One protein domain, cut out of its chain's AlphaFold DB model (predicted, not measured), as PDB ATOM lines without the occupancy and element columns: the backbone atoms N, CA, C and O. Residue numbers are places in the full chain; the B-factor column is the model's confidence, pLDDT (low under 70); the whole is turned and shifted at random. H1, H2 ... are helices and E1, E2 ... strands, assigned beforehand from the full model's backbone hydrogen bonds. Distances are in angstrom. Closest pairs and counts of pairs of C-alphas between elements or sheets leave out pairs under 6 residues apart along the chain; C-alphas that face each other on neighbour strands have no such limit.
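This is residues 75 to 181 and 244 to 341 of the 343 residues of an uncharacterized protein of Angomonas deanei (UniProt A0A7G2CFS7). What would one see first? A twisted sheet of six parallel strands makes the core, with H4, H5 and H6 over one face and H7, H8 and H9 gathered on its other side, where they only graze it. H1, H2 and H3 lie toward the E1 end of the sheet, while H10 is off the sheet, its centre 20.3 A from the mean of the C-alphas. How much is printed? The printed part has 205 residues with ten named helices and six named strands, class mixed, along the chain H1 H2 E1 H3 H4 E2 H5 H6 E3 H7 E4 H8 H9 E5 H10 E6. The sheet's order is E1 E3 E4 E5 E2 E6; the whole is compact, with a radius of gyration of the C-alphas of 15.8 A and a rounded outline spanning 42 by 37 by 34 A.

What comes first? H1, residues 75 to 81, only grazes the sheet. H2, residues 85 to 90, is on the sheet; its closest C-alphas to E1, residues 93 to 96, are those of Ala 87 and Leu 94, 5.2 A apart. H2 touches H3, residues 99 to 108, the closest C-alphas being those of Leu 86 and Arg 103, 6.7 A apart, at a steep tilt of 68 degrees, only just short of about perpendicular, the same way; H3 only grazes the sheet. Which helices share a face? H4, residues 116 to 124, runs along the strands over E2, residues 134 to 138, at a height of 8.9 A over the sheet; on the same face are H5, residues 145 to 149, over E5, residues 315 to 321, at 7.0 A, and H6, residues 152 to 159, over E3, residues 168 to 174, and E4, residues 273 to 279, at 10.1 A. H4 touches H6, about perpendicular at 74 degrees, with the C-alphas of Ala 124 and Cys 152 closest at 5.2 A. H4 and H5 only just touch, with 3 pairs of C-alphas within 8 A, those of Ala 117 and Ala 148 closest at 7.1 A. What follows the cut? H7, residues 244 to 258, touches H8, residues 285 to 291, with residues 244 to 247 alone, about perpendicular at 90 degrees, the C-alphas of Ala 244 and Ala 290 closest at 5.0 A. Its residues 244 to 248 alone touch H9, residues 301 to 304, the C-alphas of Ala 244 and Ile 301 closest at 4.7 A. H7, H8 and H9 only graze the sheet; H10, residues 325 to 331, is not on it but near H8. How does the backbone pair? Within hydrogen-bond range are N 93 and O 168 for E1 and E3, 2.8 A, N 171 and O 275 for E3 and E4, 2.9 A, N 276 and O 316 for E4 and E5, 2.8 A, N 135 and O 317 for E5 and E2, 2.8 A, and N 138 and O 339 for E2 and E6, residues 338 to 340, 3.0 A. E4, H8 H9, E5 is a strand-helix-strand unit, two parallel neighbour strands with helices between; E2, H5 H6, E3 and E5, H10, E6 are split ones, with other strands between, and each crossover is right-handed. Every O i to N i+4 pair is within range in H1 to H8 and H10; H9 is too short for one.

Where are the anchors? H1 begins at C-alpha 75 (83.672, 118.044, 87.445), and E6 ends at C-alpha 340 (79.154, 139.133, 112.371). Which elements are longest? H7 spans 21.0 A, E3 19.5 A, E5 19.3 A, E4 18.6 A and H3 14.3 A.

How wide is it, and where is it cut? The C-alphas farthest apart, of Gly 115 and Thr 262, are 43.5 A apart; residues 182 to 243 are not printed, and C-alphas 181 and 244 are 14.9 A apart. Of the links printed whole, which is long? H7 to E4, residues 259 to 272. Where is confidence low? The mean pLDDT of the printed part is 82.4; 38 residues are under 70, among them 109 to 116 and 323 to 341.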
ATOM      1  N   CYS A  75      84.784 118.091  86.495       93.19
ATOM      2  CA  CYS A  75      83.672 118.044  87.445       93.19
ATOM      3  C   CYS A  75      83.152 116.624  87.660       93.19
ATOM      4  O   CYS A  75      82.816 116.281  88.787       93.19
ATOM      5  N   ASP A  76      83.108 115.793  86.620       91.50
ATOM      6  CA  ASP A  76      82.655 114.404  86.751       91.50
ATOM      7  C   ASP A  76      83.648 113.582  87.571       91.50
ATOM      8  O   ASP A  76      83.244 112.768  88.403       91.50
ATOM      9  N   HIS A  77      84.944 113.871  87.422       90.81
ATOM     10  CA  HIS A  77      85.967 113.334  88.308       90.81
ATOM     11  C   HIS A  77      85.714 113.742  89.763       90.81
ATOM     12  O   HIS A  77      85.569 112.865  90.608       90.81
ATOM     13  N   VAL A  78      85.559 115.040  90.051       91.88
ATOM     14  CA  VAL A  78      85.282 115.536  91.414       91.88
ATOM     15  C   VAL A  78      84.009 114.911  91.994       91.88
ATOM     16  O   VAL A  78      84.003 114.491  93.149       91.88
ATOM     17  N   ARG A  79      82.931 114.787  91.212       91.44
ATOM     18  CA  ARG A  79      81.691 114.128  91.661       91.44
ATOM     19  C   ARG A  79      81.901 112.660  92.018       91.44
ATOM     20  O   ARG A  79      81.243 112.168  92.928       91.44
ATOM     21  N   LYS A  80      82.812 111.973  91.326       87.94
ATOM     22  CA  LYS A  80      83.135 110.562  91.557       87.94
ATOM     23  C   LYS A  80      84.098 110.355  92.728       87.94
ATOM     24  O   LYS A  80      83.957 109.370  93.445       87.94
ATOM     25  N   THR A  81      85.070 111.247  92.919       81.94
ATOM     26  CA  THR A  81      86.165 111.069  93.891       81.94
ATOM     27  C   THR A  81      85.959 111.809  95.205       81.94
ATOM     28  O   THR A  81      86.512 111.401  96.222       81.94
ATOM     29  N   CYS A  82      85.150 112.869  95.213       76.00
ATOM     30  CA  CYS A  82      84.844 113.661  96.401       76.00
ATOM     31  C   CYS A  82      83.462 113.415  97.069       76.00
ATOM     32  O   CYS A  82      83.089 114.238  97.916       76.00
ATOM     33  N   PRO A  83      82.667 112.355  96.778       63.44
ATOM     34  CA  PRO A  83      81.520 112.008  97.606       63.44
ATOM     35  C   PRO A  83      82.015 111.238  98.839       63.44
ATOM     36  O   PRO A  83      82.308 110.049  98.783       63.44
ATOM     37  N   GLY A  84      82.128 111.932  99.967       73.06
ATOM     38  CA  GLY A  84      82.427 111.330 101.269       73.06
ATOM     39  C   GLY A  84      81.382 111.704 102.314       73.06
ATOM     40  O   GLY A  84      80.623 112.657 102.124       73.06
ATOM     41  N   GLU A  85      81.371 110.995 103.446       80.31
ATOM     42  CA  GLU A  85      80.515 111.300 104.609       80.31
ATOM     43  C   GLU A  85      80.610 112.782 105.005       80.31
ATOM     44  O   GLU A  85      79.604 113.450 105.240       80.31
ATOM     45  N   LEU A  86      81.827 113.330 104.964       84.31
ATOM     46  CA  LEU A  86      82.098 114.735 105.245       84.31
ATOM     47  C   LEU A  86      81.442 115.685 104.226       84.31
ATOM     48  O   LEU A  86      80.843 116.687 104.605       84.31
ATOM     49  N   ALA A  87      81.509 115.367 102.933       84.44
ATOM     50  CA  ALA A  87      80.888 116.169 101.879       84.44
ATOM     51  C   ALA A  87      79.348 116.140 101.991       84.44
ATOM     52  O   ALA A  87      78.683 117.178 101.901       84.44
ATOM     53  N   ALA A  88      78.783 114.966 102.304       84.25
ATOM     54  CA  ALA A  88      77.360 114.789 102.597       84.25
ATOM     55  C   ALA A  88      76.906 115.589 103.821       84.25
ATOM     56  O   ALA A  88      75.871 116.262 103.770       84.25
ATOM     57  N   ALA A  89      77.715 115.622 104.881       83.62
ATOM     58  CA  ALA A  89      77.438 116.421 106.068       83.62
ATOM     59  C   ALA A  89      77.301 117.922 105.768       83.62
ATOM     60  O   ALA A  89      76.508 118.601 106.427       83.62
ATOM     61  N   PHE A  90      77.999 118.438 104.752       85.62
ATOM     62  CA  PHE A  90      77.887 119.827 104.286       85.62
ATOM     63  C   PHE A  90      76.955 120.004 103.077       85.62
ATOM     64  O   PHE A  90      76.721 121.125 102.636       85.62
ATOM     65  N   GLY A  91      76.357 118.926 102.567       83.81
ATOM     66  CA  GLY A  91      75.368 118.972 101.493       83.81
ATOM     67  C   GLY A  91      75.927 119.394 100.131       83.81
ATOM     68  O   GLY A  91      75.173 119.986  99.358       83.81
ATOM     69  N   CYS A  92      77.190 119.068  99.835       89.56
ATOM     70  CA  CYS A  92      77.890 119.398  98.585       89.56
ATOM     71  C   CYS A  92      78.926 118.323  98.182       89.56
ATOM     72  O   CYS A  92      79.086 117.322  98.882       89.56
ATOM     73  N   CYS A  93      79.627 118.525  97.063       94.00
ATOM     74  CA  CYS A  93      80.976 117.992  96.833       94.00
ATOM     75  C   CYS A  93      82.009 118.856  97.575       94.00
ATOM     76  O   CYS A  93      81.810 120.066  97.703       94.00
ATOM     77  N   LEU A  94      83.117 118.266  98.033       93.88
ATOM     78  CA  LEU A  94      84.112 118.957  98.860       93.88
ATOM     79  C   LEU A  94      85.546 118.719  98.367       93.88
ATOM     80  O   LEU A  94      85.971 117.577  98.238       93.88
ATOM     81  N   ILE A  95      86.299 119.801  98.170       94.75
ATOM     82  CA  ILE A  95      87.756 119.796  97.948       94.75
ATOM     83  C   ILE A  95      88.401 120.551  99.110       94.75
ATOM     84  O   ILE A  95      87.946 121.649  99.435       94.75
ATOM     85  N   THR A  96      89.433 119.993  99.754       94.06
ATOM     86  CA  THR A  96      90.036 120.634 100.931       94.06
ATOM     87  C   THR A  96      91.486 120.243 101.220       94.06
ATOM     88  O   THR A  96      91.899 119.133 100.910       94.06
ATOM     89  N   ASN A  97      92.235 121.137 101.881       92.94
ATOM     90  CA  ASN A  97      93.533 120.855 102.513       92.94
ATOM     91  C   ASN A  97      93.457 120.674 104.040       92.94
ATOM     92  O   ASN A  97      94.492 120.590 104.698       92.94
ATOM     93  N   ALA A  98      92.259 120.681 104.621       92.38
ATOM     94  CA  ALA A  98      92.056 120.730 106.067       92.38
ATOM     95  C   ALA A  98      90.993 119.717 106.514       92.38
ATOM     96  O   ALA A  98      90.103 120.021 107.308       92.38
ATOM     97  N   GLU A  99      91.073 118.497 105.983       91.12
ATOM     98  CA  GLU A  99      90.044 117.477 106.188       91.12
ATOM     99  C   GLU A  99      89.817 117.150 107.673       91.12
ATOM    100  O   GLU A  99      88.672 117.099 108.120       91.12
ATOM    101  N   GLU A 100      90.885 117.004 108.465       90.56
ATOM    102  CA  GLU A 100      90.768 116.689 109.897       90.56
ATOM    103  C   GLU A 100      90.030 117.770 110.690       90.56
ATOM    104  O   GLU A 100      89.240 117.476 111.590       90.56
ATOM    105  N   GLU A 101      90.234 119.034 110.332       89.00
ATOM    106  CA  GLU A 101      89.550 120.151 110.973       89.00
ATOM    107  C   GLU A 101      88.075 120.196 110.599       89.00
ATOM    108  O   GLU A 101      87.224 120.386 111.466       89.00
ATOM    109  N   LEU A 102      87.753 119.943 109.331       90.50
ATOM    110  CA  LEU A 102      86.366 119.823 108.896       90.50
ATOM    111  C   LEU A 102      85.656 118.654 109.593       90.50
ATOM    112  O   LEU A 102      84.509 118.809 110.019       90.50
ATOM    113  N   ARG A 103      86.333 117.512 109.789       89.75
ATOM    114  CA  ARG A 103      85.793 116.389 110.577       89.75
ATOM    115  C   ARG A 103      85.567 116.776 112.037       89.75
ATOM    116  O   ARG A 103      84.527 116.436 112.601       89.75
ATOM    117  N   ALA A 104      86.494 117.508 112.654       87.88
ATOM    118  CA  ALA A 104      86.325 118.012 114.017       87.88
ATOM    119  C   ALA A 104      85.159 119.016 114.121       87.88
ATOM    120  O   ALA A 104      84.356 118.956 115.057       87.88
ATOM    121  N   LEU A 105      85.007 119.906 113.139       85.38
ATOM    122  CA  LEU A 105      83.902 120.865 113.066       85.38
ATOM    123  C   LEU A 105      82.546 120.177 112.912       85.38
ATOM    124  O   LEU A 105      81.586 120.601 113.555       85.38
ATOM    125  N   TYR A 106      82.483 119.115 112.108       82.56
ATOM    126  CA  TYR A 106      81.286 118.294 111.951       82.56
ATOM    127  C   TYR A 106      80.888 117.590 113.259       82.56
ATOM    128  O   TYR A 106      79.713 117.577 113.615       82.56
ATOM    129  N   ARG A 107      81.861 117.060 114.014       82.00
ATOM    130  CA  ARG A 107      81.612 116.314 115.265       82.00
ATOM    131  C   ARG A 107      81.293 117.189 116.484       82.00
ATOM    132  O   ARG A 107      80.773 116.673 117.467       82.00
ATOM    133  N   SER A 108      81.643 118.475 116.465       70.12
ATOM    134  CA  SER A 108      81.746 119.290 117.689       70.12
ATOM    135  C   SER A 108      80.464 119.986 118.160       70.12
ATOM    136  O   SER A 108      80.406 120.335 119.333       70.12
ATOM    137  N   ALA A 109      79.461 120.231 117.308       61.00
ATOM    138  CA  ALA A 109      78.158 120.793 117.714       61.00
ATOM    139  C   ALA A 109      77.205 120.959 116.514       61.00
ATOM    140  O   ALA A 109      77.669 120.983 115.368       61.00
ATOM    141  N   PRO A 110      75.890 121.146 116.753       63.59
ATOM    142  CA  PRO A 110      74.949 121.500 115.699       63.59
ATOM    143  C   PRO A 110      75.309 122.821 114.995       63.59
ATOM    144  O   PRO A 110      76.073 123.671 115.467       63.59
ATOM    145  N   PHE A 111      74.758 122.940 113.795       63.56
ATOM    146  CA  PHE A 111      74.854 124.077 112.890       63.56
ATOM    147  C   PHE A 111      74.272 125.362 113.533       63.56
ATOM    148  O   PHE A 111      73.329 125.287 114.310       63.56
ATOM    149  N   VAL A 112      74.866 126.535 113.256       60.19
ATOM    150  CA  VAL A 112      74.397 127.851 113.747       60.19
ATOM    151  C   VAL A 112      72.955 128.098 113.280       60.19
ATOM    152  O   VAL A 112      72.667 127.913 112.097       60.19
ATOM    153  N   HIS A 113      72.076 128.499 114.204       56.53
ATOM    154  CA  HIS A 113      70.642 128.748 113.978       56.53
ATOM    155  C   HIS A 113      70.190 130.157 114.427       56.53
ATOM    156  O   HIS A 113      68.991 130.411 114.524       56.53
ATOM    157  N   ASP A 114      71.122 131.063 114.734       55.97
ATOM    158  CA  ASP A 114      70.811 132.418 115.210       55.97
ATOM    159  C   ASP A 114      70.448 133.401 114.070       55.97
ATOM    160  O   ASP A 114      70.403 133.043 112.891       55.97
ATOM    161  N   GLY A 115      70.183 134.668 114.412       54.09
ATOM    162  CA  GLY A 115      69.800 135.711 113.450       54.09
ATOM    163  C   GLY A 115      70.825 135.979 112.337       54.09
ATOM    164  O   GLY A 115      70.423 136.367 111.239       54.09
ATOM    165  N   SER A 116      72.118 135.700 112.555       62.56
ATOM    166  CA  SER A 116      73.159 135.830 111.520       62.56
ATOM    167  C   SER A 116      72.993 134.789 110.405       62.56
ATOM    168  O   SER A 116      73.343 135.039 109.247       62.56
ATOM    169  N   ALA A 117      72.350 133.653 110.709       70.56
ATOM    170  CA  ALA A 117      72.004 132.641 109.720       70.56
ATOM    171  C   ALA A 117      71.021 133.175 108.668       70.56
ATOM    172  O   ALA A 117      71.071 132.731 107.525       70.56
ATOM    173  N   ILE A 118      70.162 134.148 109.003       78.44
ATOM    174  CA  ILE A 118      69.216 134.745 108.044       78.44
ATOM    175  C   ILE A 118      69.971 135.539 106.980       78.44
ATOM    176  O   ILE A 118      69.698 135.398 105.789       78.44
ATOM    177  N   GLU A 119      70.941 136.354 107.385       80.56
ATOM    178  CA  GLU A 119      71.708 137.184 106.458       80.56
ATOM    179  C   GLU A 119      72.656 136.347 105.593       80.56
ATOM    180  O   GLU A 119      72.708 136.530 104.375       80.56
ATOM    181  N   ILE A 120      73.319 135.358 106.197       83.81
ATOM    182  CA  ILE A 120      74.164 134.390 105.488       83.81
ATOM    183  C   ILE A 120      73.326 133.557 104.512       83.81
ATOM    184  O   ILE A 120      73.735 133.365 103.368       83.81
ATOM    185  N   ASN A 121      72.126 133.122 104.905       86.69
ATOM    186  CA  ASN A 121      71.181 132.442 104.019       86.69
ATOM    187  C   ASN A 121      70.741 133.355 102.864       86.69
ATOM    188  O   ASN A 121      70.815 132.963 101.698       86.69
ATOM    189  N   ASN A 122      70.348 134.598 103.149       86.25
ATOM    190  CA  ASN A 122      69.962 135.571 102.125       86.25
ATOM    191  C   ASN A 122      71.101 135.834 101.135       86.25
ATOM    192  O   ASN A 122      70.868 135.912  99.927       86.25
ATOM    193  N   TRP A 123      72.342 135.928 101.612       88.38
ATOM    194  CA  TRP A 123      73.501 136.027 100.734       88.38
ATOM    195  C   TRP A 123      73.688 134.748  99.921       88.38
ATOM    196  O   TRP A 123      73.705 134.820  98.691       88.38
ATOM    197  N   ALA A 124      73.752 133.580 100.569       87.31
ATOM    198  CA  ALA A 124      74.005 132.286  99.934       87.31
ATOM    199  C   ALA A 124      72.998 132.004  98.819       87.31
ATOM    200  O   ALA A 124      73.366 131.568  97.735       87.31
ATOM    201  N   THR A 125      71.739 132.354  99.051       85.56
ATOM    202  CA  THR A 125      70.636 132.207  98.103       85.56
ATOM    203  C   THR A 125      70.570 133.294  97.027       85.56
ATOM    204  O   THR A 125      69.761 133.192  96.102       85.56
ATOM    205  N   GLY A 126      71.378 134.351  97.128       81.50
ATOM    206  CA  GLY A 126      71.336 135.509  96.232       81.50
ATOM    207  C   GLY A 126      70.100 136.392  96.414       81.50
ATOM    208  O   GLY A 126      69.715 137.084  95.480       81.50
ATOM    209  N   ALA A 127      69.442 136.330  97.574       81.44
ATOM    210  CA  ALA A 127      68.389 137.268  97.959       81.44
ATOM    211  C   ALA A 127      68.949 138.614  98.470       81.44
ATOM    212  O   ALA A 127      68.221 139.605  98.507       81.44
ATOM    213  N   SER A 128      70.232 138.668  98.851       75.44
ATOM    214  CA  SER A 128      70.905 139.913  99.242       75.44
ATOM    215  C   SER A 128      71.059 140.873  98.055       75.44
ATOM    216  O   SER A 128      71.454 140.469  96.963       75.44
ATOM    217  N   LYS A 129      70.777 142.162  98.288       62.50
ATOM    218  CA  LYS A 129      70.906 143.241  97.289       62.50
ATOM    219  C   LYS A 129      72.303 143.871  97.236       62.50
ATOM    220  O   LYS A 129      72.588 144.590  96.286       62.50
ATOM    221  N   HIS A 130      73.140 143.639  98.253       55.81
ATOM    222  CA  HIS A 130      74.345 144.445  98.496       55.81
ATOM    223  C   HIS A 130      75.673 143.702  98.313       55.81
ATOM    224  O   HIS A 130      76.680 144.366  98.131       55.81
ATOM    225  N   ALA A 131      75.679 142.366  98.289       60.72
ATOM    226  CA  ALA A 131      76.881 141.571  98.037       60.72
ATOM    227  C   ALA A 131      76.509 140.315  97.246       60.72
ATOM    228  O   ALA A 131      75.724 139.487  97.712       60.72
ATOM    229  N   VAL A 132      77.033 140.189  96.025       68.50
ATOM    230  CA  VAL A 132      76.668 139.093  95.102       68.50
ATOM    231  C   VAL A 132      77.765 138.030  95.017       68.50
ATOM    232  O   VAL A 132      77.465 136.861  94.764       68.50
ATOM    233  N   HIS A 133      79.024 138.422  95.236       78.69
ATOM    234  CA  HIS A 133      80.182 137.588  94.912       78.69
ATOM    235  C   HIS A 133      81.012 137.172  96.119       78.69
ATOM    236  O   HIS A 133      81.476 136.030  96.124       78.69
ATOM    237  N   THR A 134      81.125 138.020  97.145       86.62
ATOM    238  CA  THR A 134      81.934 137.711  98.327       86.62
ATOM    239  C   THR A 134      81.143 137.911  99.617       86.62
ATOM    240  O   THR A 134      80.345 138.837  99.743       86.62
ATOM    241  N   LEU A 135      81.306 136.974 100.551       86.94
ATOM    242  CA  LEU A 135      80.714 136.987 101.885       86.94
ATOM    243  C   LEU A 135      81.823 137.086 102.923       86.94
ATOM    244  O   LEU A 135      82.686 136.211 102.985       86.94
ATOM    245  N   PHE A 136      81.757 138.089 103.791       85.69
ATOM    246  CA  PHE A 136      82.655 138.209 104.935       85.69
ATOM    247  C   PHE A 136      81.936 137.804 106.208       85.69
ATOM    248  O   PHE A 136      80.901 138.380 106.540       85.69
ATOM    249  N   ILE A 137      82.505 136.830 106.922       85.00
ATOM    250  CA  ILE A 137      81.969 136.359 108.199       85.00
ATOM    251  C   ILE A 137      82.989 136.667 109.294       85.00
ATOM    252  O   ILE A 137      84.033 136.019 109.386       85.00
ATOM    253  N   GLY A 138      82.690 137.681 110.103       81.44
ATOM    254  CA  GLY A 138      83.539 138.147 111.200       81.44
ATOM    255  C   GLY A 138      83.101 137.594 112.557       81.44
ATOM    256  O   GLY A 138      81.932 137.287 112.768       81.44
ATOM    257  N   GLY A 139      84.036 137.467 113.496       75.94
ATOM    258  CA  GLY A 139      83.750 137.015 114.862       75.94
ATOM    259  C   GLY A 139      84.978 136.480 115.599       75.94
ATOM    260  O   GLY A 139      86.011 136.183 114.991       75.94
ATOM    261  N   GLU A 140      84.866 136.326 116.914       78.12
ATOM    262  CA  GLU A 140      85.953 135.885 117.799       78.12
ATOM    263  C   GLU A 140      86.352 134.415 117.600       78.12
ATOM    264  O   GLU A 140      85.649 133.632 116.957       78.12
ATOM    265  N   GLY A 141      87.509 134.006 118.127       77.50
ATOM    266  CA  GLY A 141      87.918 132.598 118.101       77.50
ATOM    267  C   GLY A 141      86.830 131.701 118.702       77.50
ATOM    268  O   GLY A 141      86.352 131.968 119.795       77.50
ATOM    269  N   GLY A 142      86.413 130.658 117.978       76.00
ATOM    270  CA  GLY A 142      85.348 129.754 118.430       76.00
ATOM    271  C   GLY A 142      83.913 130.197 118.118       76.00
ATOM    272  O   GLY A 142      83.007 129.403 118.323       76.00
ATOM    273  N   SER A 143      83.679 131.378 117.531       76.75
ATOM    274  CA  SER A 143      82.321 131.903 117.281       76.75
ATOM    275  C   SER A 143      81.507 131.202 116.175       76.75
ATOM    276  O   SER A 143      80.475 131.705 115.757       76.75
ATOM    277  N   GLY A 144      81.973 130.077 115.627       82.44
ATOM    278  CA  GLY A 144      81.216 129.317 114.621       82.44
ATOM    279  C   GLY A 144      81.242 129.857 113.180       82.44
ATOM    280  O   GLY A 144      80.560 129.292 112.330       82.44
ATOM    281  N   LYS A 145      82.052 130.876 112.849       86.88
ATOM    282  CA  LYS A 145      82.143 131.462 111.485       86.88
ATOM    283  C   LYS A 145      82.345 130.433 110.374       86.88
ATOM    284  O   LYS A 145      81.618 130.432 109.386       86.88
ATOM    285  N   THR A 146      83.334 129.554 110.541       89.31
ATOM    286  CA  THR A 146      83.668 128.510 109.566       89.31
ATOM    287  C   THR A 146      82.485 127.564 109.381       89.31
ATOM    288  O   THR A 146      82.147 127.191 108.262       89.31
ATOM    289  N   ARG A 147      81.770 127.251 110.469       86.69
ATOM    290  CA  ARG A 147      80.554 126.435 110.418       86.69
ATOM    291  C   ARG A 147      79.431 127.145 109.661       86.69
ATOM    292  O   ARG A 147      78.776 126.505 108.846       86.69
ATOM    293  N   ALA A 148      79.232 128.442 109.890       86.38
ATOM    294  CA  ALA A 148      78.243 129.237 109.168       86.38
ATOM    295  C   ALA A 148      78.567 129.318 107.662       86.38
ATOM    296  O   ALA A 148      77.686 129.111 106.830       86.38
ATOM    297  N   ALA A 149      79.844 129.496 107.294       90.81
ATOM    298  CA  ALA A 149      80.297 129.448 105.900       90.81
ATOM    299  C   ALA A 149      79.958 128.108 105.218       90.81
ATOM    300  O   ALA A 149      79.460 128.080 104.094       90.81
ATOM    301  N   LEU A 150      80.184 126.994 105.920       91.31
ATOM    302  CA  LEU A 150      79.949 125.639 105.411       91.31
ATOM    303  C   LEU A 150      78.459 125.254 105.313       91.31
ATOM    304  O   LEU A 150      78.138 124.201 104.764       91.31
ATOM    305  N   GLN A 151      77.531 126.086 105.802       88.81
ATOM    306  CA  GLN A 151      76.086 125.897 105.603       88.81
ATOM    307  C   GLN A 151      75.570 126.487 104.289       88.81
ATOM    308  O   GLN A 151      74.507 126.071 103.818       88.81
ATOM    309  N   CYS A 152      76.299 127.426 103.680       91.44
ATOM    310  CA  CYS A 152      75.890 128.100 102.447       91.44
ATOM    311  C   CYS A 152      75.436 127.139 101.327       91.44
ATOM    312  O   CYS A 152      74.403 127.418 100.712       91.44
ATOM    313  N   PRO A 153      76.096 125.984 101.088       91.56
ATOM    314  CA  PRO A 153      75.614 124.997 100.122       91.56
ATOM    315  C   PRO A 153      74.212 124.459 100.432       91.56
ATOM    316  O   PRO A 153      73.384 124.333  99.529       91.56
ATOM    317  N   LYS A 154      73.907 124.181 101.707       89.31
ATOM    318  CA  LYS A 154      72.584 123.694 102.131       89.31
ATOM    319  C   LYS A 154      71.511 124.756 101.938       89.31
ATOM    320  O   LYS A 154      70.451 124.445 101.403       89.31
ATOM    321  N   PHE A 155      71.794 126.001 102.320       89.69
ATOM    322  CA  PHE A 155      70.889 127.133 102.098       89.69
ATOM    323  C   PHE A 155      70.592 127.342 100.614       89.69
ATOM    324  O   PHE A 155      69.436 127.483 100.217       89.69
ATOM    325  N   TYR A 156      71.631 127.284  99.781       90.06
ATOM    326  CA  TYR A 156      71.488 127.377  98.336       90.06
ATOM    327  C   TYR A 156      70.564 126.282  97.794       90.06
ATOM    328  O   TYR A 156      69.579 126.580  97.121       90.06
ATOM    329  N   ARG A 157      70.819 125.018  98.146       90.00
ATOM    330  CA  ARG A 157      69.997 123.884  97.700       90.00
ATOM    331  C   ARG A 157      68.558 123.952  98.198       90.00
ATOM    332  O   ARG A 157      67.653 123.651  97.431       90.00
ATOM    333  N   ALA A 158      68.334 124.388  99.437       87.50
ATOM    334  CA  ALA A 158      66.990 124.531  99.994       87.50
ATOM    335  C   ALA A 158      66.125 125.520  99.191       87.50
ATOM    336  O   ALA A 158      64.935 125.280  99.012       87.50
ATOM    337  N   LYS A 159      66.715 126.600  98.657       86.81
ATOM    338  CA  LYS A 159      66.003 127.537  97.771       86.81
ATOM    339  C   LYS A 159      65.711 126.952  96.389       86.81
ATOM    340  O   LYS A 159      64.664 127.238  95.815       86.81
ATOM    341  N   TYR A 160      66.644 126.182  95.839       85.12
ATOM    342  CA  TYR A 160      66.545 125.591  94.507       85.12
ATOM    343  C   TYR A 160      66.287 124.086  94.624       85.12
ATOM    344  O   TYR A 160      67.120 123.302  94.187       85.12
ATOM    345  N   GLY A 161      65.168 123.688  95.244       74.56
ATOM    346  CA  GLY A 161      64.872 122.316  95.703       74.56
ATOM    347  C   GLY A 161      65.043 121.163  94.696       74.56
ATOM    348  O   GLY A 161      65.028 120.004  95.093       74.56
ATOM    349  N   GLN A 162      65.254 121.459  93.415       86.00
ATOM    350  CA  GLN A 162      65.660 120.527  92.362       86.00
ATOM    351  C   GLN A 162      67.166 120.182  92.334       86.00
ATOM    352  O   GLN A 162      67.558 119.277  91.601       86.00
ATOM    353  N   LEU A 163      68.023 120.898  93.075       88.44
ATOM    354  CA  LEU A 163      69.476 120.703  93.049       88.44
ATOM    355  C   LEU A 163      69.911 119.486  93.865       88.44
ATOM    356  O   LEU A 163      69.703 119.397  95.087       88.44
ATOM    357  N   LYS A 164      70.622 118.582  93.193       89.50
ATOM    358  CA  LYS A 164      71.292 117.461  93.839       89.50
ATOM    359  C   LYS A 164      72.478 117.958  94.662       89.50
ATOM    360  O   LYS A 164      72.919 119.103  94.569       89.50
ATOM    361  N   GLN A 165      72.976 117.094  95.538       86.88
ATOM    362  CA  GLN A 165      74.131 117.417  96.371       86.88
ATOM    363  C   GLN A 165      75.385 117.680  95.527       86.88
ATOM    364  O   GLN A 165      76.125 118.624  95.786       86.88
ATOM    365  N   ASP A 166      75.584 116.862  94.504       90.38
ATOM    366  CA  ASP A 166      76.704 116.881  93.567       90.38
ATOM    367  C   ASP A 166      76.574 117.956  92.470       90.38
ATOM    368  O   ASP A 166      77.460 118.103  91.627       90.38
ATOM    369  N   ASP A 167      75.514 118.769  92.507       93.00
ATOM    370  CA  ASP A 167      75.400 119.993  91.706       93.00
ATOM    371  C   ASP A 167      76.133 121.184  92.343       93.00
ATOM    372  O   ASP A 167      76.357 122.202  91.681       93.00
ATOM    373  N   VAL A 168      76.512 121.080  93.622       94.44
ATOM    374  CA  VAL A 168      77.147 122.155  94.391       94.44
ATOM    375  C   VAL A 168      78.534 121.730  94.848       94.44
ATOM    376  O   VAL A 168      78.690 120.689  95.481       94.44
ATOM    377  N   LEU A 169      79.536 122.567  94.584       95.69
ATOM    378  CA  LEU A 169      80.910 122.358  95.032       95.69
ATOM    379  C   LEU A 169      81.262 123.324  96.164       95.69
ATOM    380  O   LEU A 169      80.993 124.521  96.069       95.69
ATOM    381  N   THR A 170      81.931 122.817  97.195       96.25
ATOM    382  CA  THR A 170      82.672 123.620  98.166       96.25
ATOM    383  C   THR A 170      84.163 123.353  98.012       96.25
ATOM    384  O   THR A 170      84.610 122.213  98.125       96.25
ATOM    385  N   VAL A 171      84.942 124.408  97.788       96.50
ATOM    386  CA  VAL A 171      86.405 124.374  97.892       96.50
ATOM    387  C   VAL A 171      86.764 125.033  99.218       96.50
ATOM    388  O   VAL A 171      86.626 126.246  99.353       96.50
ATOM    389  N   PHE A 172      87.159 124.237 100.210       96.25
ATOM    390  CA  PHE A 172      87.550 124.721 101.532       96.25
ATOM    391  C   PHE A 172      89.067 124.786 101.652       96.25
ATOM    392  O   PHE A 172      89.737 123.752 101.697       96.25
ATOM    393  N   ILE A 173      89.597 125.999 101.762       95.62
ATOM    394  CA  ILE A 173      91.025 126.252 101.921       95.62
ATOM    395  C   ILE A 173      91.249 126.886 103.281       95.62
ATOM    396  O   ILE A 173      90.810 128.011 103.523       95.62
ATOM    397  N   LYS A 174      91.990 126.194 104.148       93.56
ATOM    398  CA  LYS A 174      92.592 126.838 105.311       93.56
ATOM    399  C   LYS A 174      93.862 127.550 104.869       93.56
ATOM    400  O   LYS A 174      94.842 126.901 104.493       93.56
ATOM    401  N   VAL A 175      93.819 128.876 104.873       92.12
ATOM    402  CA  VAL A 175      94.920 129.727 104.420       92.12
ATOM    403  C   VAL A 175      96.013 129.759 105.491       92.12
ATOM    404  O   VAL A 175      95.735 129.939 106.677       92.12
ATOM    405  N   SER A 176      97.267 129.570 105.084       89.69
ATOM    406  CA  SER A 176      98.432 129.577 105.973       89.69
ATOM    407  C   SER A 176      99.636 130.216 105.287       89.69
ATOM    408  O   SER A 176      99.664 130.371 104.071       89.69
ATOM    409  N   ARG A 177     100.672 130.591 106.043       84.81
ATOM    410  CA  ARG A 177     101.861 131.232 105.451       84.81
ATOM    411  C   ARG A 177     102.557 130.344 104.426       84.81
ATOM    412  O   ARG A 177     103.114 130.849 103.464       84.81
ATOM    413  N   GLU A 178     102.513 129.037 104.638       84.56
ATOM    414  CA  GLU A 178     103.178 128.045 103.803       84.56
ATOM    415  C   GLU A 178     102.476 127.893 102.453       84.56
ATOM    416  O   GLU A 178     103.144 127.718 101.439       84.56
ATOM    417  N   ASN A 179     101.143 127.996 102.423       84.44
ATOM    418  CA  ASN A 179     100.369 127.759 101.206       84.44
ATOM    419  C   ASN A 179     100.046 129.022 100.396       84.44
ATOM    420  O   ASN A 179      99.482 128.888  99.318       84.44
ATOM    421  N   ILE A 180     100.423 130.221 100.861       88.75
ATOM    422  CA  ILE A 180     100.196 131.489 100.136       88.75
ATOM    423  C   ILE A 180     101.417 132.020  99.378       88.75
ATOM    424  O   ILE A 180     101.308 133.033  98.681       88.75
ATOM    425  N   VAL A 181     102.584 131.382  99.515       88.12
ATOM    426  CA  VAL A 181     103.788 131.775  98.771       88.12
ATOM    427  C   VAL A 181     103.611 131.366  97.313       88.12
ATOM    428  O   VAL A 181     103.816 130.214  96.940       88.12
ATOM    429  N   ALA A 244      94.641 139.735  90.713       93.12
ATOM    430  CA  ALA A 244      93.521 138.823  90.514       93.12
ATOM    431  C   ALA A 244      93.932 137.577  89.720       93.12
ATOM    432  O   ALA A 244      93.508 136.474  90.057       93.12
ATOM    433  N   MET A 245      94.817 137.734  88.735       93.81
ATOM    434  CA  MET A 245      95.376 136.621  87.971       93.81
ATOM    435  C   MET A 245      96.309 135.737  88.803       93.81
ATOM    436  O   MET A 245      96.180 134.520  88.735       93.81
ATOM    437  N   GLN A 246      97.195 136.318  89.619       95.75
ATOM    438  CA  GLN A 246      98.023 135.550  90.561       95.75
ATOM    439  C   GLN A 246      97.146 134.788  91.568       95.75
ATOM    440  O   GLN A 246      97.423 133.642  91.899       95.75
ATOM    441  N   CYS A 247      96.042 135.391  92.027       95.56
ATOM    442  CA  CYS A 247      95.119 134.737  92.960       95.56
ATOM    443  C   CYS A 247      94.335 133.602  92.298       95.56
ATOM    444  O   CYS A 247      94.094 132.569  92.919       95.56
ATOM    445  N   HIS A 248      93.927 133.799  91.044       95.31
ATOM    446  CA  HIS A 248      93.262 132.779  90.242       95.31
ATOM    447  C   HIS A 248      94.182 131.587  89.972       95.31
ATOM    448  O   HIS A 248      93.753 130.448  90.159       95.31
ATOM    449  N   ASP A 249      95.438 131.839  89.598       95.31
ATOM    450  CA  ASP A 249      96.427 130.792  89.339       95.31
ATOM    451  C   ASP A 249      96.773 130.010  90.606       95.31
ATOM    452  O   ASP A 249      96.705 128.783  90.593       95.31
ATOM    453  N   TRP A 250      97.007 130.705  91.724       95.81
ATOM    454  CA  TRP A 250      97.178 130.093  93.043       95.81
ATOM    455  C   TRP A 250      96.024 129.145  93.397       95.81
ATOM    456  O   TRP A 250      96.242 127.984  93.741       95.81
ATOM    457  N   LEU A 251      94.785 129.623  93.268       95.69
ATOM    458  CA  LEU A 251      93.589 128.855  93.601       95.69
ATOM    459  C   LEU A 251      93.398 127.650  92.669       95.69
ATOM    460  O   LEU A 251      93.023 126.569  93.121       95.69
ATOM    461  N   CYS A 252      93.660 127.809  91.371       93.94
ATOM    462  CA  CYS A 252      93.595 126.699  90.423       93.94
ATOM    463  C   CYS A 252      94.705 125.675  90.673       93.94
ATOM    464  O   CYS A 252      94.444 124.478  90.577       93.94
ATOM    465  N   GLY A 253      95.916 126.127  91.011       92.19
ATOM    466  CA  GLY A 253      97.020 125.266  91.435       92.19
ATOM    467  C   GLY A 253      96.625 124.433  92.647       92.19
ATOM    468  O   GLY A 253      96.674 123.212  92.586       92.19
ATOM    469  N   PHE A 254      96.076 125.077  93.680       92.06
ATOM    470  CA  PHE A 254      95.567 124.388  94.864       92.06
ATOM    471  C   PHE A 254      94.534 123.306  94.526       92.06
ATOM    472  O   PHE A 254      94.616 122.185  95.022       92.06
ATOM    473  N   ILE A 255      93.545 123.627  93.686       93.38
ATOM    474  CA  ILE A 255      92.492 122.673  93.319       93.38
ATOM    475  C   ILE A 255      93.079 121.470  92.570       93.38
ATOM    476  O   ILE A 255      92.662 120.342  92.824       93.38
ATOM    477  N   LYS A 256      94.048 121.697  91.675       90.19
ATOM    478  CA  LYS A 256      94.747 120.626  90.948       90.19
ATOM    479  C   LYS A 256      95.611 119.768  91.866       90.19
ATOM    480  O   LYS A 256      95.659 118.560  91.682       90.19
ATOM    481  N   ASP A 257      96.256 120.365  92.860       89.31
ATOM    482  CA  ASP A 257      97.066 119.616  93.822       89.31
ATOM    483  C   ASP A 257      96.185 118.762  94.749       89.31
ATOM    484  O   ASP A 257      96.562 117.655  95.132       89.31
ATOM    485  N   ALA A 258      94.988 119.253  95.088       89.12
ATOM    486  CA  ALA A 258      94.029 118.552  95.941       89.12
ATOM    487  C   ALA A 258      93.209 117.475  95.207       89.12
ATOM    488  O   ALA A 258      92.669 116.573  95.850       89.12
ATOM    489  N   VAL A 259      93.080 117.565  93.880       87.69
ATOM    490  CA  VAL A 259      92.298 116.631  93.062       87.69
ATOM    491  C   VAL A 259      93.218 115.993  92.020       87.69
ATOM    492  O   VAL A 259      93.617 116.694  91.093       87.69
ATOM    493  N   PRO A 260      93.522 114.682  92.106       80.69
ATOM    494  CA  PRO A 260      94.429 114.000  91.184       80.69
ATOM    495  C   PRO A 260      93.789 113.828  89.796       80.69
ATOM    496  O   PRO A 260      93.377 112.741  89.395       80.69
ATOM    497  N   PHE A 261      93.705 114.931  89.054       82.81
ATOM    498  CA  PHE A 261      93.116 115.019  87.731       82.81
ATOM    499  C   PHE A 261      94.083 115.735  86.790       82.81
ATOM    500  O   PHE A 261      94.466 116.882  87.005       82.81
ATOM    501  N   THR A 262      94.511 115.024  85.751       78.44
ATOM    502  CA  THR A 262      95.585 115.464  84.849       78.44
ATOM    503  C   THR A 262      95.085 116.310  83.685       78.44
ATOM    504  O   THR A 262      95.851 117.090  83.121       78.44
ATOM    505  N   SER A 263      93.814 116.168  83.314       76.62
ATOM    506  CA  SER A 263      93.200 116.988  82.268       76.62
ATOM    507  C   SER A 263      92.820 118.360  82.845       76.62
ATOM    508  O   SER A 263      92.621 118.509  84.048       76.62
ATOM    509  N   GLY A 264      92.780 119.411  82.021       83.94
ATOM    510  CA  GLY A 264      92.483 120.771  82.496       83.94
ATOM    511  C   GLY A 264      91.169 120.876  83.292       83.94
ATOM    512  O   GLY A 264      90.296 120.020  83.206       83.94
ATOM    513  N   MET A 265      90.984 121.965  84.042       89.69
ATOM    514  CA  MET A 265      89.807 122.146  84.914       89.69
ATOM    515  C   MET A 265      88.528 122.543  84.158       89.69
ATOM    516  O   MET A 265      87.481 122.743  84.770       89.69
ATOM    517  N   LYS A 266      88.601 122.692  82.832       88.00
ATOM    518  CA  LYS A 266      87.436 122.956  81.988       88.00
ATOM    519  C   LYS A 266      86.505 121.749  82.022       88.00
ATOM    520  O   LYS A 266      86.932 120.613  81.832       88.00
ATOM    521  N   SER A 267      85.221 122.007  82.218       88.12
ATOM    522  CA  SER A 267      84.209 120.961  82.276       88.12
ATOM    523  C   SER A 267      83.008 121.300  81.401       88.12
ATOM    524  O   SER A 267      82.588 122.454  81.330       88.12
ATOM    525  N   LYS A 268      82.448 120.284  80.734       86.06
ATOM    526  CA  LYS A 268      81.147 120.385  80.049       86.06
ATOM    527  C   LYS A 268      80.007 120.324  81.078       86.06
ATOM    528  O   LYS A 268      79.046 121.084  80.992       86.06
ATOM    529  N   ASN A 269      80.166 119.487  82.104       90.50
ATOM    530  CA  ASN A 269      79.190 119.256  83.167       90.50
ATOM    531  C   ASN A 269      79.504 120.120  84.396       90.50
ATOM    532  O   ASN A 269      79.922 119.619  85.444       90.50
ATOM    533  N   LEU A 270      79.340 121.436  84.265       94.06
ATOM    534  CA  LEU A 270      79.654 122.408  85.320       94.06
ATOM    535  C   LEU A 270      78.866 122.151  86.614       94.06
ATOM    536  O   LEU A 270      77.729 121.679  86.591       94.06
ATOM    537  N   PHE A 271      79.449 122.506  87.760       94.81
ATOM    538  CA  PHE A 271      78.675 122.691  88.989       94.81
ATOM    539  C   PHE A 271      77.758 123.913  88.841       94.81
ATOM    540  O   PHE A 271      78.142 124.921  88.244       94.81
ATOM    541  N   LYS A 272      76.561 123.878  89.430       94.19
ATOM    542  CA  LYS A 272      75.642 125.030  89.423       94.19
ATOM    543  C   LYS A 272      76.186 126.203  90.230       94.19
ATOM    544  O   LYS A 272      75.962 127.363  89.891       94.19
ATOM    545  N   THR A 273      76.932 125.909  91.289       93.19
ATOM    546  CA  THR A 273      77.689 126.914  92.033       93.19
ATOM    547  C   THR A 273      78.904 126.281  92.701       93.19
ATOM    548  O   THR A 273      78.842 125.142  93.169       93.19
ATOM    549  N   ALA A 274      79.990 127.044  92.781       95.12
ATOM    550  CA  ALA A 274      81.152 126.757  93.604       95.12
ATOM    551  C   ALA A 274      81.246 127.794  94.730       95.12
ATOM    552  O   ALA A 274      81.392 128.992  94.473       95.12
ATOM    553  N   PHE A 275      81.154 127.328  95.974       95.44
ATOM    554  CA  PHE A 275      81.469 128.107  97.166       95.44
ATOM    555  C   PHE A 275      82.947 127.919  97.505       95.44
ATOM    556  O   PHE A 275      83.392 126.816  97.808       95.44
ATOM    557  N   ILE A 276      83.716 128.998  97.442       96.50
ATOM    558  CA  ILE A 276      85.153 129.005  97.710       96.50
ATOM    559  C   ILE A 276      85.352 129.615  99.089       96.50
ATOM    560  O   ILE A 276      85.247 130.829  99.261       96.50
ATOM    561  N   VAL A 277      85.571 128.756 100.080       95.81
ATOM    562  CA  VAL A 277      85.736 129.143 101.479       95.81
ATOM    563  C   VAL A 277      87.223 129.328 101.757       95.81
ATOM    564  O   VAL A 277      87.985 128.364 101.732       95.81
ATOM    565  N   LEU A 278      87.624 130.571 102.012       94.94
ATOM    566  CA  LEU A 278      88.992 130.973 102.334       94.94
ATOM    567  C   LEU A 278      89.078 131.247 103.837       94.94
ATOM    568  O   LEU A 278      88.893 132.381 104.286       94.94
ATOM    569  N   ASP A 279      89.287 130.190 104.619       92.44
ATOM    570  CA  ASP A 279      89.338 130.294 106.075       92.44
ATOM    571  C   ASP A 279      90.653 130.914 106.539       92.44
ATOM    572  O   ASP A 279      91.720 130.629 105.993       92.44
ATOM    573  N   GLU A 280      90.559 131.787 107.542       87.00
ATOM    574  CA  GLU A 280      91.684 132.559 108.081       87.00
ATOM    575  C   GLU A 280      92.405 133.411 106.999       87.00
ATOM    576  O   GLU A 280      93.591 133.722 107.093       87.00
ATOM    577  N   VAL A 281      91.680 133.889 105.975       86.50
ATOM    578  CA  VAL A 281      92.250 134.716 104.882       86.50
ATOM    579  C   VAL A 281      92.866 136.048 105.348       86.50
ATOM    580  O   VAL A 281      93.612 136.682 104.606       86.50
ATOM    581  N   SER A 282      92.612 136.483 106.587       77.88
ATOM    582  CA  SER A 282      93.223 137.687 107.176       77.88
ATOM    583  C   SER A 282      94.746 137.634 107.246       77.88
ATOM    584  O   SER A 282      95.384 138.685 107.246       77.88
ATOM    585  N   TRP A 283      95.335 136.435 107.265       77.56
ATOM    586  CA  TRP A 283      96.784 136.253 107.173       77.56
ATOM    587  C   TRP A 283      97.342 136.567 105.785       77.56
ATOM    588  O   TRP A 283      98.556 136.702 105.642       77.56
ATOM    589  N   CYS A 284      96.475 136.699 104.778       86.25
ATOM    590  CA  CYS A 284      96.852 136.893 103.390       86.25
ATOM    591  C   CYS A 284      96.094 138.067 102.734       86.25
ATOM    592  O   CYS A 284      95.139 137.867 101.970       86.25
ATOM    593  N   PRO A 285      96.541 139.312 102.990       83.50
ATOM    594  CA  PRO A 285      95.951 140.534 102.440       83.50
ATOM    595  C   PRO A 285      95.709 140.521 100.928       83.50
ATOM    596  O   PRO A 285      94.673 140.996 100.468       83.50
ATOM    597  N   TRP A 286      96.651 139.991 100.145       88.81
ATOM    598  CA  TRP A 286      96.578 140.056  98.685       88.81
ATOM    599  C   TRP A 286      95.466 139.155  98.119       88.81
ATOM    600  O   TRP A 286      94.744 139.582  97.219       88.81
ATOM    601  N   ILE A 287      95.251 137.966  98.704       91.81
ATOM    602  CA  ILE A 287      94.123 137.077  98.360       91.81
ATOM    603  C   ILE A 287      92.813 137.741  98.769       91.81
ATOM    604  O   ILE A 287      91.904 137.863  97.950       91.81
ATOM    605  N   TYR A 288      92.733 138.230 100.012       87.56
ATOM    606  CA  TYR A 288      91.552 138.937 100.508       87.56
ATOM    607  C   TYR A 288      91.145 140.069  99.557       87.56
ATOM    608  O   TYR A 288      89.996 140.142  99.135       87.56
ATOM    609  N   ARG A 289      92.084 140.924  99.141       86.56
ATOM    610  CA  ARG A 289      91.795 142.044  98.233       86.56
ATOM    611  C   ARG A 289      91.499 141.611  96.795       86.56
ATOM    612  O   ARG A 289      90.847 142.366  96.075       86.56
ATOM    613  N   ALA A 290      91.982 140.449  96.354       89.81
ATOM    614  CA  ALA A 290      91.650 139.891  95.041       89.81
ATOM    615  C   ALA A 290      90.188 139.419  94.972       89.81
ATOM    616  O   ALA A 290      89.531 139.597  93.946       89.81
ATOM    617  N   VAL A 291      89.684 138.845  96.072       87.62
ATOM    618  CA  VAL A 291      88.305 138.341  96.172       87.62
ATOM    619  C   VAL A 291      87.322 139.391  96.700       87.62
ATOM    620  O   VAL A 291      86.131 139.279  96.456       87.62
ATOM    621  N   ASN A 292      87.792 140.430  97.393       79.88
ATOM    622  CA  ASN A 292      86.974 141.542  97.903       79.88
ATOM    623  C   ASN A 292      86.926 142.758  96.952       79.88
ATOM    624  O   ASN A 292      86.720 143.900  97.370       79.88
ATOM    625  N   GLY A 293      87.245 142.549  95.674       71.25
ATOM    626  CA  GLY A 293      87.183 143.600  94.660       71.25
ATOM    627  C   GLY A 293      85.747 143.886  94.221       71.25
ATOM    628  O   GLY A 293      84.847 143.081  94.438       71.25
ATOM    629  N   ASN A 294      85.528 145.008  93.532       67.50
ATOM    630  CA  ASN A 294      84.249 145.221  92.860       67.50
ATOM    631  C   ASN A 294      84.085 144.149  91.760       67.50
ATOM    632  O   ASN A 294      84.923 144.088  90.867       67.50
ATOM    633  N   PRO A 295      83.029 143.323  91.767       58.84
ATOM    634  CA  PRO A 295      82.844 142.245  90.793       58.84
ATOM    635  C   PRO A 295      82.626 142.720  89.349       58.84
ATOM    636  O   PRO A 295      82.705 141.912  88.418       58.84
ATOM    637  N   THR A 296      82.328 144.005  89.137       63.22
ATOM    638  CA  THR A 296      82.299 144.609  87.798       63.22
ATOM    639  C   THR A 296      83.668 145.116  87.340       63.22
ATOM    640  O   THR A 296      83.817 145.412  86.159       63.22
ATOM    641  N   ASP A 297      84.659 145.172  88.235       68.50
ATOM    642  CA  ASP A 297      86.052 145.488  87.920       68.50
ATOM    643  C   ASP A 297      86.701 144.292  87.208       68.50
ATOM    644  O   ASP A 297      86.544 143.134  87.612       68.50
ATOM    645  N   GLU A 298      87.459 144.566  86.150       68.50
ATOM    646  CA  GLU A 298      88.288 143.560  85.480       68.50
ATOM    647  C   GLU A 298      89.363 142.987  86.415       68.50
ATOM    648  O   GLU A 298      89.871 141.893  86.179       68.50
ATOM    649  N   GLY A 299      89.677 143.697  87.502       70.12
ATOM    650  CA  GLY A 299      90.544 143.242  88.583       70.12
ATOM    651  C   GLY A 299      89.882 142.333  89.624       70.12
ATOM    652  O   GLY A 299      90.469 142.149  90.691       70.12
ATOM    653  N   HIS A 300      88.677 141.799  89.384       81.94
ATOM    654  CA  HIS A 300      88.049 140.814  90.272       81.94
ATOM    655  C   HIS A 300      88.311 139.376  89.810       81.94
ATOM    656  O   HIS A 300      88.098 139.026  88.649       81.94
ATOM    657  N   ILE A 301      88.681 138.502  90.751       88.38
ATOM    658  CA  ILE A 301      89.090 137.115  90.470       88.38
ATOM    659  C   ILE A 301      88.069 136.311  89.644       88.38
ATOM    660  O   ILE A 301      88.454 135.487  88.816       88.38
ATOM    661  N   SER A 302      86.765 136.553  89.830       84.62
ATOM    662  CA  SER A 302      85.715 135.790  89.137       84.62
ATOM    663  C   SER A 302      85.781 135.928  87.612       84.62
ATOM    664  O   SER A 302      85.343 135.024  86.908       84.62
ATOM    665  N   LYS A 303      86.365 137.021  87.100       85.31
ATOM    666  CA  LYS A 303      86.550 137.270  85.663       85.31
ATOM    667  C   LYS A 303      87.597 136.362  85.019       85.31
ATOM    668  O   LYS A 303      87.646 136.274  83.798       85.31
ATOM    669  N   HIS A 304      88.423 135.688  85.818       88.50
ATOM    670  CA  HIS A 304      89.495 134.825  85.322       88.50
ATOM    671  C   HIS A 304      89.108 133.341  85.243       88.50
ATOM    672  O   HIS A 304      89.855 132.547  84.667       88.50
ATOM    673  N   PHE A 305      87.928 132.958  85.743       87.12
ATOM    674  CA  PHE A 305      87.367 131.630  85.488       87.12
ATOM    675  C   PHE A 305      86.755 131.595  84.086       87.12
ATOM    676  O   PHE A 305      85.707 132.187  83.838       87.12
ATOM    677  N   GLY A 306      87.435 130.914  83.165       83.25
ATOM    678  CA  GLY A 306      87.106 130.932  81.740       83.25
ATOM    679  C   GLY A 306      87.617 129.700  81.001       83.25
ATOM    680  O   GLY A 306      87.652 128.609  81.564       83.25
ATOM    681  N   GLU A 307      88.018 129.866  79.740       68.50
ATOM    682  CA  GLU A 307      88.197 128.821  78.713       68.50
ATOM    683  C   GLU A 307      89.071 127.597  79.076       68.50
ATOM    684  O   GLU A 307      88.986 126.592  78.373       68.50
ATOM    685  N   GLY A 308      89.820 127.611  80.188       79.81
ATOM    686  CA  GLY A 308      90.557 126.453  80.733       79.81
ATOM    687  C   GLY A 308      90.290 126.108  82.210       79.81
ATOM    688  O   GLY A 308      90.823 125.122  82.719       79.81
ATOM    689  N   THR A 309      89.489 126.910  82.914       87.56
ATOM    690  CA  THR A 309      89.240 126.815  84.368       87.56
ATOM    691  C   THR A 309      87.764 126.975  84.731       87.56
ATOM    692  O   THR A 309      87.427 127.170  85.894       87.56
ATOM    693  N   SER A 310      86.871 126.894  83.743       90.19
ATOM    694  CA  SER A 310      85.429 126.928  83.958       90.19
ATOM    695  C   SER A 310      84.930 125.564  84.442       90.19
ATOM    696  O   SER A 310      84.774 124.638  83.644       90.19
ATOM    697  N   PHE A 311      84.705 125.446  85.753       93.56
ATOM    698  CA  PHE A 311      84.144 124.258  86.409       93.56
ATOM    699  C   PHE A 311      82.813 124.522  87.131       93.56
ATOM    700  O   PHE A 311      82.141 123.579  87.550       93.56
ATOM    701  N   ALA A 312      82.388 125.780  87.256       94.12
ATOM    702  CA  ALA A 312      81.092 126.153  87.808       94.12
ATOM    703  C   ALA A 312      80.432 127.291  87.018       94.12
ATOM    704  O   ALA A 312      81.108 128.164  86.480       94.12
ATOM    705  N   GLU A 313      79.098 127.309  87.001       92.50
ATOM    706  CA  GLU A 313      78.303 128.405  86.426       92.50
ATOM    707  C   GLU A 313      78.423 129.693  87.257       92.50
ATOM    708  O   GLU A 313      78.321 130.802  86.732       92.50
ATOM    709  N   LYS A 314      78.616 129.551  88.575       90.44
ATOM    710  CA  LYS A 314      78.732 130.656  89.534       90.44
ATOM    711  C   LYS A 314      79.861 130.386  90.519       90.44
ATOM    712  O   LYS A 314      79.923 129.309  91.104       90.44
ATOM    713  N   TYR A 315      80.690 131.399  90.755       91.62
ATOM    714  CA  TYR A 315      81.744 131.386  91.770       91.62
ATOM    715  C   TYR A 315      81.400 132.386  92.864       91.62
ATOM    716  O   TYR A 315      81.105 133.552  92.580       91.62
ATOM    717  N   ARG A 316      81.414 131.913  94.107       91.81
ATOM    718  CA  ARG A 316      81.066 132.687  95.297       91.81
ATOM    719  C   ARG A 316      82.135 132.489  96.354       91.81
ATOM    720  O   ARG A 316      82.409 131.356  96.733       91.81
ATOM    721  N   PHE A 317      82.717 133.576  96.834       92.44
ATOM    722  CA  PHE A 317      83.793 133.548  97.816       92.44
ATOM    723  C   PHE A 317      83.227 133.768  99.214       92.44
ATOM    724  O   PHE A 317      82.379 134.631  99.416       92.44
ATOM    725  N   ILE A 318      83.683 132.989 100.187       92.56
ATOM    726  CA  ILE A 318      83.318 133.154 101.591       92.56
ATOM    727  C   ILE A 318      84.609 133.266 102.389       92.56
ATOM    728  O   ILE A 318      85.457 132.383 102.333       92.56
ATOM    729  N   CYS A 319      84.749 134.351 103.134       90.88
ATOM    730  CA  CYS A 319      85.924 134.673 103.926       90.88
ATOM    731  C   CYS A 319      85.545 134.662 105.415       90.88
ATOM    732  O   CYS A 319      85.250 135.726 105.977       90.88
ATOM    733  N   PRO A 320      85.490 133.484 106.069       88.75
ATOM    734  CA  PRO A 320      85.389 133.413 107.514       88.75
ATOM    735  C   PRO A 320      86.733 133.810 108.123       88.75
ATOM    736  O   PRO A 320      87.786 133.282 107.774       88.75
ATOM    737  N   THR A 321      86.719 134.797 109.011       80.62
ATOM    738  CA  THR A 321      87.966 135.317 109.566       80.62
ATOM    739  C   THR A 321      87.771 135.945 110.936       80.62
ATOM    740  O   THR A 321      86.705 136.467 111.275       80.62
ATOM    741  N   ARG A 322      88.816 135.886 111.762       75.25
ATOM    742  CA  ARG A 322      88.864 136.661 113.000       75.25
ATOM    743  C   ARG A 322      88.961 138.136 112.647       75.25
ATOM    744  O   ARG A 322      89.816 138.525 111.853       75.25
ATOM    745  N   VAL A 323      88.120 138.959 113.267       66.94
ATOM    746  CA  VAL A 323      88.212 140.413 113.104       66.94
ATOM    747  C   VAL A 323      89.596 140.854 113.585       66.94
ATOM    748  O   VAL A 323      89.959 140.642 114.739       66.94
ATOM    749  N   SER A 324      90.385 141.430 112.682       61.66
ATOM    750  CA  SER A 324      91.713 141.974 112.971       61.66
ATOM    751  C   SER A 324      91.741 143.466 112.659       61.66
ATOM    752  O   SER A 324      90.967 143.956 111.837       61.66
ATOM    753  N   THR A 325      92.650 144.208 113.287       56.66
ATOM    754  CA  THR A 325      92.844 145.643 113.012       56.66
ATOM    755  C   THR A 325      93.195 145.921 111.550       56.66
ATOM    756  O   THR A 325      92.774 146.938 111.004       56.66
ATOM    757  N   PHE A 326      93.914 144.999 110.898       60.12
ATOM    758  CA  PHE A 326      94.174 145.035 109.459       60.12
ATOM    759  C   PHE A 326      92.874 144.963 108.646       60.12
ATOM    760  O   PHE A 326      92.630 145.840 107.818       60.12
ATOM    761  N   LEU A 327      92.022 143.971 108.930       61.81
ATOM    762  CA  LEU A 327      90.724 143.838 108.271       61.81
ATOM    763  C   LEU A 327      89.892 145.100 108.463       61.81
ATOM    764  O   LEU A 327      89.429 145.648 107.479       61.81
ATOM    765  N   ILE A 328      89.791 145.628 109.686       59.81
ATOM    766  CA  ILE A 328      89.027 146.855 109.970       59.81
ATOM    767  C   ILE A 328      89.511 148.038 109.111       59.81
ATOM    768  O   ILE A 328      88.693 148.807 108.609       59.81
ATOM    769  N   SER A 329      90.822 148.181 108.895       58.97
ATOM    770  CA  SER A 329      91.380 149.257 108.063       58.97
ATOM    771  C   SER A 329      91.094 149.081 106.567       58.97
ATOM    772  O   SER A 329      90.871 150.075 105.873       58.97
ATOM    773  N   ASP A 330      91.127 147.851 106.055       61.69
ATOM    774  CA  ASP A 330      90.802 147.558 104.654       61.69
ATOM    775  C   ASP A 330      89.283 147.580 104.405       61.69
ATOM    776  O   ASP A 330      88.833 147.999 103.338       61.69
ATOM    777  N   MET A 331      88.490 147.222 105.416       58.19
ATOM    778  CA  MET A 331      87.026 147.206 105.408       58.19
ATOM    779  C   MET A 331      86.407 148.585 105.205       58.19
ATOM    780  O   MET A 331      85.386 148.679 104.536       58.19
ATOM    781  N   ILE A 332      87.021 149.658 105.723       51.53
ATOM    782  CA  ILE A 332      86.538 151.040 105.509       51.53
ATOM    783  C   ILE A 332      86.466 151.380 104.007       51.53
ATOM    784  O   ILE A 332      85.707 152.259 103.608       51.53
ATOM    785  N   ASN A 333      87.227 150.668 103.170       52.44
ATOM    786  CA  ASN A 333      87.285 150.873 101.725       52.44
ATOM    787  C   ASN A 333      86.678 149.707 100.917       52.44
ATOM    788  O   ASN A 333      86.806 149.704  99.690       52.44
ATOM    789  N   SER A 334      86.068 148.712 101.573       54.84
ATOM    790  CA  SER A 334      85.441 147.564 100.909       54.84
ATOM    791  C   SER A 334      83.991 147.881 100.514       54.84
ATOM    792  O   SER A 334      83.292 148.562 101.264       54.84
ATOM    793  N   PRO A 335      83.525 147.400  99.346       53.53
ATOM    794  CA  PRO A 335      82.138 147.566  98.927       53.53
ATOM    795  C   PRO A 335      81.145 146.649  99.668       53.53
ATOM    796  O   PRO A 335      79.955 146.963  99.675       53.53
ATOM    797  N   ASP A 336      81.600 145.550 100.290       56.06
ATOM    798  CA  ASP A 336      80.722 144.509 100.838       56.06
ATOM    799  C   ASP A 336      80.588 144.594 102.380       56.06
ATOM    800  O   ASP A 336      81.584 144.789 103.086       56.06
ATOM    801  N   PRO A 337      79.374 144.416 102.947       56.38
ATOM    802  CA  PRO A 337      79.161 144.394 104.394       56.38
ATOM    803  C   PRO A 337      79.755 143.136 105.053       56.38
ATOM    804  O   PRO A 337      79.789 142.056 104.458       56.38
ATOM    805  N   ILE A 338      80.172 143.261 106.319       58.28
ATOM    806  CA  ILE A 338      80.549 142.114 107.156       58.28
ATOM    807  C   ILE A 338      79.346 141.626 107.943       58.28
ATOM    808  O   ILE A 338      78.711 142.395 108.661       58.28
ATOM    809  N   TYR A 339      79.125 140.320 107.882       62.09
ATOM    810  CA  TYR A 339      78.157 139.628 108.711       62.09
ATOM    811  C   TYR A 339      78.879 139.087 109.945       62.09
ATOM    812  O   TYR A 339      79.778 138.248 109.838       62.09
ATOM    813  N   SER A 340      78.557 139.613 111.125       57.59
ATOM    814  CA  SER A 340      79.154 139.133 112.371       57.59
ATOM    815  C   SER A 340      78.374 137.950 112.926       57.59
ATOM    816  O   SER A 340      77.158 138.034 113.083       57.59
ATOM    817  N   VAL A 341      79.091 136.888 113.285       53.84
ATOM    818  CA  VAL A 341      78.535 135.739 114.005       53.84
ATOM    819  C   VAL A 341      79.052 135.783 115.438       53.84
ATOM    820  O   VAL A 341      80.264 135.701 115.674       53.84
TER     821      VAL A 341